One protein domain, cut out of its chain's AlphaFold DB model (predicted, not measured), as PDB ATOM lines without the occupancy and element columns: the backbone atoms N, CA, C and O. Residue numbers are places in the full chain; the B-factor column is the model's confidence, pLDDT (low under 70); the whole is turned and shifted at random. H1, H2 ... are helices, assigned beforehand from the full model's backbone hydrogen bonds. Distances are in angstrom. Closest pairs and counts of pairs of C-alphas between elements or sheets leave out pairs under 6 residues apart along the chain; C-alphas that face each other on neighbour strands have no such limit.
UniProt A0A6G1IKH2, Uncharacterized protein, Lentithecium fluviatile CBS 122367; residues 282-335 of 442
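AT A GLANCE: This is residues 282 to 335 of the 442 residues of an uncharacterized protein of Lentithecium fluviatile CBS 122367 (UniProt A0A6G1IKH2). Two helices end to end, the long H2 and then H3 past a corner of one residue, make a long rod with an angle of 38 degrees between their lines; at the far end of H2 the chain folds back, and the very short helix H1 packs on the side of H2. Residues 323 to 335, nearly all in H3, stick out free at the other end. The printed part has 54 residues with three named helices in the order H1, H2, H3 and no named strand, and its class is all helix. It is extended, with a radius of gyration of the C-alphas of 18.7 A and spans of 60 by 18 by 11 A.

IN THESE COORDINATES: H2, residues 292 to 315, is the longest helix and measures 34.8 A from its first C-alpha at (220.112, 193.459, 300.338) to its last at (204.369, 216.908, 280.007). H3, residues 317 to 334, measures 25.5 A and ends with C-alpha 334 at (183.373, 215.998, 264.166). H1 is residues 282 to 286, and its C-alpha 282 is at (213.934, 195.113, 292.266).

HOW THE PARTS SIT: H2 touches H1 with its residues 294 to 302 alone; their closest C-alphas, those of Glu 299 and Ala 282, are 4.9 A apart. H2 and H3 touch only at the corner by their link, and only just, with 3 pairs of C-alphas within 8 A. The closest of these are the C-alphas of Leu 313 and Tyr 319, 5.4 A apart. H2 and H3 run the same way at a steep tilt of 38 degrees, only just beyond shallow. H1 and H3 are apart. In H1, H2 and H3 every O i to N i+4 pair is within hydrogen-bond range.

THE WHOLE: The two C-alphas farthest apart, those of Glu 291 and Gly 335, are 59.8 A apart. Without residues 323 to 335, which stand free, the body spans 41 by 14 by 8 A. Both links, H1 to H2 and H2 to H3, are tight. The printed part has no cut. Its mean pLDDT is 91.0, and no printed residue is under 70.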
ATOM      1  N   ALA A 282     212.661 194.600 291.765       96.56
ATOM      2  CA  ALA A 282     213.934 195.113 292.266       96.56
ATOM      3  C   ALA A 282     214.969 193.988 292.385       96.56
ATOM      4  O   ALA A 282     216.087 194.130 291.906       96.56
ATOM      5  N   GLU A 283     214.566 192.844 292.928       96.19
ATOM      6  CA  GLU A 283     215.404 191.652 293.043       96.19
ATOM      7  C   GLU A 283     215.804 191.067 291.689       96.19
ATOM      8  O   GLU A 283     216.968 190.748 291.472       96.19
ATOM      9  N   MET A 284     214.866 191.011 290.741       94.62
ATOM     10  CA  MET A 284     215.162 190.621 289.362       94.62
ATOM     11  C   MET A 284     216.220 191.526 288.723       94.62
ATOM     12  O   MET A 284     217.072 191.054 287.976       94.62
ATOM     13  N   ARG A 285     216.156 192.834 289.006       93.81
ATOM     14  CA  ARG A 285     217.088 193.828 288.463       93.81
ATOM     15  C   ARG A 285     218.455 193.787 289.147       93.81
ATOM     16  O   ARG A 285     219.443 194.072 288.482       93.81
ATOM     17  N   ALA A 286     218.507 193.437 290.429       95.62
ATOM     18  CA  ALA A 286     219.754 193.256 291.169       95.62
ATOM     19  C   ALA A 286     220.481 191.945 290.796       95.62
ATOM     20  O   ALA A 286     221.699 191.869 290.905       95.62
ATOM     21  N   GLY A 287     219.755 190.939 290.293       92.44
ATOM     22  CA  GLY A 287     220.325 189.701 289.754       92.44
ATOM     23  C   GLY A 287     220.323 188.520 290.738       92.44
ATOM     24  O   GLY A 287     219.803 188.618 291.852       92.44
ATOM     25  N   PRO A 288     220.848 187.352 290.325       90.56
ATOM     26  CA  PRO A 288     220.778 186.129 291.127       90.56
ATOM     27  C   PRO A 288     221.713 186.131 292.349       90.56
ATOM     28  O   PRO A 288     221.370 185.522 293.355       90.56
ATOM     29  N   ILE A 289     222.849 186.835 292.291       92.62
ATOM     30  CA  ILE A 289     223.877 186.893 293.355       92.62
ATOM     31  C   ILE A 289     223.829 188.261 294.066       92.62
ATOM     32  O   ILE A 289     224.846 188.909 294.278       92.62
ATOM     33  N   ARG A 290     222.621 188.760 294.335       93.50
ATOM     34  CA  ARG A 290     222.391 190.097 294.908       93.50
ATOM     35  C   ARG A 290     222.501 190.103 296.430       93.50
ATOM     36  O   ARG A 290     222.043 189.161 297.079       93.50
ATOM     37  N   GLU A 291     222.977 191.208 296.989       97.38
ATOM     38  CA  GLU A 291     222.839 191.514 298.415       97.38
ATOM     39  C   GLU A 291     221.632 192.437 298.677       97.38
ATOM     40  O   GLU A 291     221.090 193.082 297.772       97.38
ATOM     41  N   ASP A 292     221.214 192.565 299.941       97.06
ATOM     42  CA  ASP A 292     220.112 193.459 300.338       97.06
ATOM     43  C   ASP A 292     220.366 194.924 299.946       97.06
ATOM     44  O   ASP A 292     219.430 195.689 299.676       97.06
ATOM     45  N   ALA A 293     221.637 195.337 299.908       97.62
ATOM     46  CA  ALA A 293     222.036 196.663 299.457       97.62
ATOM     47  C   ALA A 293     221.699 196.878 297.971       97.62
ATOM     48  O   ALA A 293     221.125 197.915 297.622       97.62
ATOM     49  N   ASP A 294     221.961 195.881 297.122       97.00
ATOM     50  CA  ASP A 294     221.691 195.939 295.683       97.00
ATOM     51  C   ASP A 294     220.192 196.011 295.402       97.00
ATOM     52  O   ASP A 294     219.745 196.798 294.563       97.00
ATOM     53  N   VAL A 295     219.388 195.264 296.168       97.81
ATOM     54  CA  VAL A 295     217.921 195.318 296.072       97.81
ATOM     55  C   VAL A 295     217.412 196.726 296.385       97.81
ATOM     56  O   VAL A 295     216.570 197.249 295.652       97.81
ATOM     57  N   ARG A 296     217.948 197.393 297.418       97.75
ATOM     58  CA  ARG A 296     217.558 198.773 297.777       97.75
ATOM     59  C   ARG A 296     217.958 199.791 296.709       97.75
ATOM     60  O   ARG A 296     217.210 200.743 296.463       97.75
ATOM     61  N   VAL A 297     219.120 199.616 296.080       97.50
ATOM     62  CA  VAL A 297     219.563 200.465 294.963       97.50
ATOM     63  C   VAL A 297     218.645 200.263 293.758       97.50
ATOM     64  O   VAL A 297     218.088 201.240 293.249       97.50
ATOM     65  N   ALA A 298     218.395 199.012 293.370       97.31
ATOM     66  CA  ALA A 298     217.500 198.666 292.271       97.31
ATOM     67  C   ALA A 298     216.068 199.170 292.511       97.31
ATOM     68  O   ALA A 298     215.428 199.705 291.603       97.31
ATOM     69  N   GLU A 299     215.562 199.074 293.742       98.06
ATOM     70  CA  GLU A 299     214.250 199.605 294.102       98.06
ATOM     71  C   GLU A 299     214.199 201.134 293.962       98.06
ATOM     72  O   GLU A 299     213.242 201.677 293.397       98.06
ATOM     73  N   ARG A 300     215.238 201.846 294.419       97.69
ATOM     74  CA  ARG A 300     215.339 203.306 294.265       97.69
ATOM     75  C   ARG A 300     215.365 203.714 292.794       97.69
ATOM     76  O   ARG A 300     214.664 204.657 292.420       97.69
ATOM     77  N   GLU A 301     216.120 203.000 291.961       96.69
ATOM     78  CA  GLU A 301     216.139 203.223 290.514       96.69
ATOM     79  C   GLU A 301     214.765 203.005 289.887       96.69
ATOM     80  O   GLU A 301     214.302 203.847 289.116       96.69
ATOM     81  N   LEU A 302     214.085 201.909 290.232       96.81
ATOM     82  CA  LEU A 302     212.754 201.610 289.708       96.81
ATOM     83  C   LEU A 302     211.736 202.678 290.118       96.81
ATOM     84  O   LEU A 302     210.952 203.122 289.276       96.81
ATOM     85  N   ARG A 303     211.779 203.153 291.370       96.75
ATOM     86  CA  ARG A 303     210.943 204.274 291.838       96.75
ATOM     87  C   ARG A 303     211.248 205.558 291.065       96.75
ATOM     88  O   ARG A 303     210.323 206.243 290.629       96.75
ATOM     89  N   TYR A 304     212.525 205.866 290.838       96.38
ATOM     90  CA  TYR A 304     212.936 207.031 290.054       96.38
ATOM     91  C   TYR A 304     212.468 206.939 288.595       96.38
ATOM     92  O   TYR A 304     211.920 207.907 288.063       96.38
ATOM     93  N   GLN A 305     212.618 205.776 287.957       92.62
ATOM     94  CA  GLN A 305     212.147 205.535 286.592       92.62
ATOM     95  C   GLN A 305     210.624 205.633 286.490       92.62
ATOM     96  O   GLN A 305     210.127 206.266 285.561       92.62
ATOM     97  N   ALA A 306     209.880 205.062 287.440       92.19
ATOM     98  CA  ALA A 306     208.423 205.160 287.480       92.19
ATOM     99  C   ALA A 306     207.966 206.619 287.612       92.19
ATOM    100  O   ALA A 306     207.136 207.079 286.834       92.19
ATOM    101  N   HIS A 307     208.578 207.378 288.521       92.62
ATOM    102  CA  HIS A 307     208.283 208.796 288.697       92.62
ATOM    103  C   HIS A 307     208.685 209.641 287.474       92.62
ATOM    104  O   HIS A 307     207.952 210.549 287.077       92.62
ATOM    105  N   ARG A 308     209.817 209.334 286.822       87.31
ATOM    106  CA  ARG A 308     210.208 209.974 285.554       87.31
ATOM    107  C   ARG A 308     209.190 209.675 284.456       87.31
ATOM    108  O   ARG A 308     208.806 210.603 283.751       87.31
ATOM    109  N   ARG A 309     208.732 208.422 284.345       83.62
ATOM    110  CA  ARG A 309     207.687 208.008 283.397       83.62
ATOM    111  C   ARG A 309     206.380 208.745 283.663       83.62
ATOM    112  O   ARG A 309     205.841 209.349 282.746       83.62
ATOM    113  N   GLU A 310     205.925 208.799 284.912       87.00
ATOM    114  CA  GLU A 310     204.711 209.531 285.289       87.00
ATOM    115  C   GLU A 310     204.811 211.026 284.949       87.00
ATOM    116  O   GLU A 310     203.883 211.610 284.389       87.00
ATOM    117  N   LYS A 311     205.959 211.656 285.223       84.62
ATOM    118  CA  LYS A 311     206.197 213.054 284.844       84.62
ATOM    119  C   LYS A 311     206.231 213.247 283.330       84.62
ATOM    120  O   LYS A 311     205.676 214.230 282.841       84.62
ATOM    121  N   SER A 312     206.837 212.318 282.589       77.88
ATOM    122  CA  SER A 312     206.855 212.366 281.124       77.88
ATOM    123  C   SER A 312     205.487 212.100 280.499       77.88
ATOM    124  O   SER A 312     205.200 212.658 279.452       77.88
ATOM    125  N   LEU A 313     204.610 211.335 281.148       76.56
ATOM    126  CA  LEU A 313     203.237 211.145 280.677       76.56
ATOM    127  C   LEU A 313     202.379 212.399 280.854       76.56
ATOM    128  O   LEU A 313     201.368 212.532 280.189       76.56
ATOM    129  N   LYS A 314     202.753 213.329 281.740       78.81
ATOM    130  CA  LYS A 314     201.981 214.565 281.958       78.81
ATOM    131  C   LYS A 314     202.458 215.742 281.105       78.81
ATOM    132  O   LYS A 314     201.703 216.689 280.926       78.81
ATOM    133  N   LYS A 315     203.729 215.752 280.680       79.44
ATOM    134  CA  LYS A 315     204.369 216.908 280.007       79.44
ATOM    135  C   LYS A 315     205.454 216.532 278.989       79.44
ATOM    136  O   LYS A 315     206.268 217.373 278.620       79.44
ATOM    137  N   GLY A 316     205.565 215.260 278.628       82.19
ATOM    138  CA  GLY A 316     206.605 214.764 277.730       82.19
ATOM    139  C   GLY A 316     206.135 214.670 276.285       82.19
ATOM    140  O   GLY A 316     204.964 214.848 275.977       82.19
ATOM    141  N   ARG A 317     207.076 214.322 275.406       83.06
ATOM    142  CA  ARG A 317     206.832 214.119 273.973       83.06
ATOM    143  C   ARG A 317     205.654 213.174 273.697       83.06
ATOM    144  O   ARG A 317     204.794 213.528 272.909       83.06
ATOM    145  N   LEU A 318     205.579 212.044 274.406       74.94
ATOM    146  CA  LEU A 318     204.480 211.079 274.267       74.94
ATOM    147  C   LEU A 318     203.112 211.686 274.601       74.94
ATOM    148  O   LEU A 318     202.147 211.400 273.915       74.94
ATOM    149  N   TYR A 319     203.029 212.551 275.617       83.19
ATOM    150  CA  TYR A 319     201.779 213.240 275.940       83.19
ATOM    151  C   TYR A 319     201.345 214.169 274.807       83.19
ATOM    152  O   TYR A 319     200.165 214.234 274.494       83.19
ATOM    153  N   ASN A 320     202.293 214.876 274.185       86.56
ATOM    154  CA  ASN A 320     201.991 215.743 273.048       86.56
ATOM    155  C   ASN A 320     201.534 214.921 271.837       86.56
ATOM    156  O   ASN A 320     200.530 215.270 271.231       86.56
ATOM    157  N   GLU A 321     202.210 213.806 271.543       85.38
ATOM    158  CA  GLU A 321     201.815 212.879 270.473       85.38
ATOM    159  C   GLU A 321     200.414 212.290 270.738       85.38
ATOM    160  O   GLU A 321     199.550 212.337 269.867       85.38
ATOM    161  N   GLU A 322     200.128 211.818 271.957       84.06
ATOM    162  CA  GLU A 322     198.795 211.325 272.344       84.06
ATOM    163  C   GLU A 322     197.725 212.424 272.277       84.06
ATOM    164  O   GLU A 322     196.603 212.180 271.827       84.06
ATOM    165  N   TYR A 323     198.058 213.643 272.703       88.44
ATOM    166  CA  TYR A 323     197.162 214.794 272.652       88.44
ATOM    167  C   TYR A 323     196.831 215.190 271.206       88.44
ATOM    168  O   TYR A 323     195.661 215.417 270.891       88.44
ATOM    169  N   GLU A 324     197.822 215.214 270.313       91.00
ATOM    170  CA  GLU A 324     197.638 215.476 268.881       91.00
ATOM    171  C   GLU A 324     196.807 214.380 268.207       91.00
ATOM    172  O   GLU A 324     195.868 214.694 267.473       91.00
ATOM    173  N   VAL A 325     197.067 213.106 268.520       92.06
ATOM    174  CA  VAL A 325     196.265 211.974 268.029       92.06
ATOM    175  C   VAL A 325     194.818 212.076 268.517       92.06
ATOM    176  O   VAL A 325     193.892 211.910 267.721       92.06
ATOM    177  N   MET A 326     194.589 212.407 269.792       91.62
ATOM    178  CA  MET A 326     193.234 212.614 270.313       91.62
ATOM    179  C   MET A 326     192.524 213.795 269.644       91.62
ATOM    180  O   MET A 326     191.329 213.701 269.361       91.62
ATOM    181  N   ILE A 327     193.228 214.899 269.374       91.81
ATOM    182  CA  ILE A 327     192.661 216.028 268.625       91.81
ATOM    183  C   ILE A 327     192.313 215.599 267.200       91.81
ATOM    184  O   ILE A 327     191.211 215.902 266.744       91.81
ATOM    185  N   GLY A 328     193.211 214.889 266.516       93.12
ATOM    186  CA  GLY A 328     192.983 214.375 265.167       93.12
ATOM    187  C   GLY A 328     191.752 213.474 265.113       93.12
ATOM    188  O   GLY A 328     190.850 213.707 264.312       93.12
ATOM    189  N   LEU A 329     191.642 212.528 266.045       93.50
ATOM    190  CA  LEU A 329     190.479 211.652 266.157       93.50
ATOM    191  C   LEU A 329     189.194 212.448 266.435       93.50
ATOM    192  O   LEU A 329     188.163 212.209 265.807       93.50
ATOM    193  N   ARG A 330     189.247 213.438 267.336       91.62
ATOM    194  CA  ARG A 330     188.108 214.327 267.620       91.62
ATOM    195  C   ARG A 330     187.692 215.116 266.375       91.62
ATOM    196  O   ARG A 330     186.495 215.268 266.152       91.62
ATOM    197  N   ARG A 331     188.633 215.577 265.542       93.50
ATOM    198  CA  ARG A 331     188.347 216.270 264.270       93.50
ATOM    199  C   ARG A 331     187.693 215.340 263.249       93.50
ATOM    200  O   ARG A 331     186.663 215.717 262.699       93.50
ATOM    201  N   GLN A 332     188.210 214.120 263.075       93.06
ATOM    202  CA  GLN A 332     187.615 213.104 262.190       93.06
ATOM    203  C   GLN A 332     186.182 212.772 262.596       93.06
ATOM    204  O   GLN A 332     185.278 212.752 261.764       93.06
ATOM    205  N   ILE A 333     185.963 212.574 263.897       89.38
ATOM    206  CA  ILE A 333     184.633 212.381 264.463       89.38
ATOM    207  C   ILE A 333     183.767 213.612 264.120       89.38
ATOM    208  O   ILE A 333     182.690 213.505 263.544       89.38
ATOM    209  N   LEU A 334     184.213 214.823 264.398       93.12
ATOM    210  CA  LEU A 334     183.373 215.998 264.166       93.12
ATOM    211  C   LEU A 334     183.236 216.420 262.692       93.12
ATOM    212  O   LEU A 334     182.530 217.391 262.431       93.12
ATOM    213  N   GLY A 335     183.868 215.719 261.744       92.12
ATOM    214  CA  GLY A 335     183.877 216.106 260.329       92.12
ATOM    215  C   GLY A 335     184.594 217.437 260.080       92.12
ATOM    216  O   GLY A 335     184.254 218.163 259.152       92.12
TER     217      GLY A 335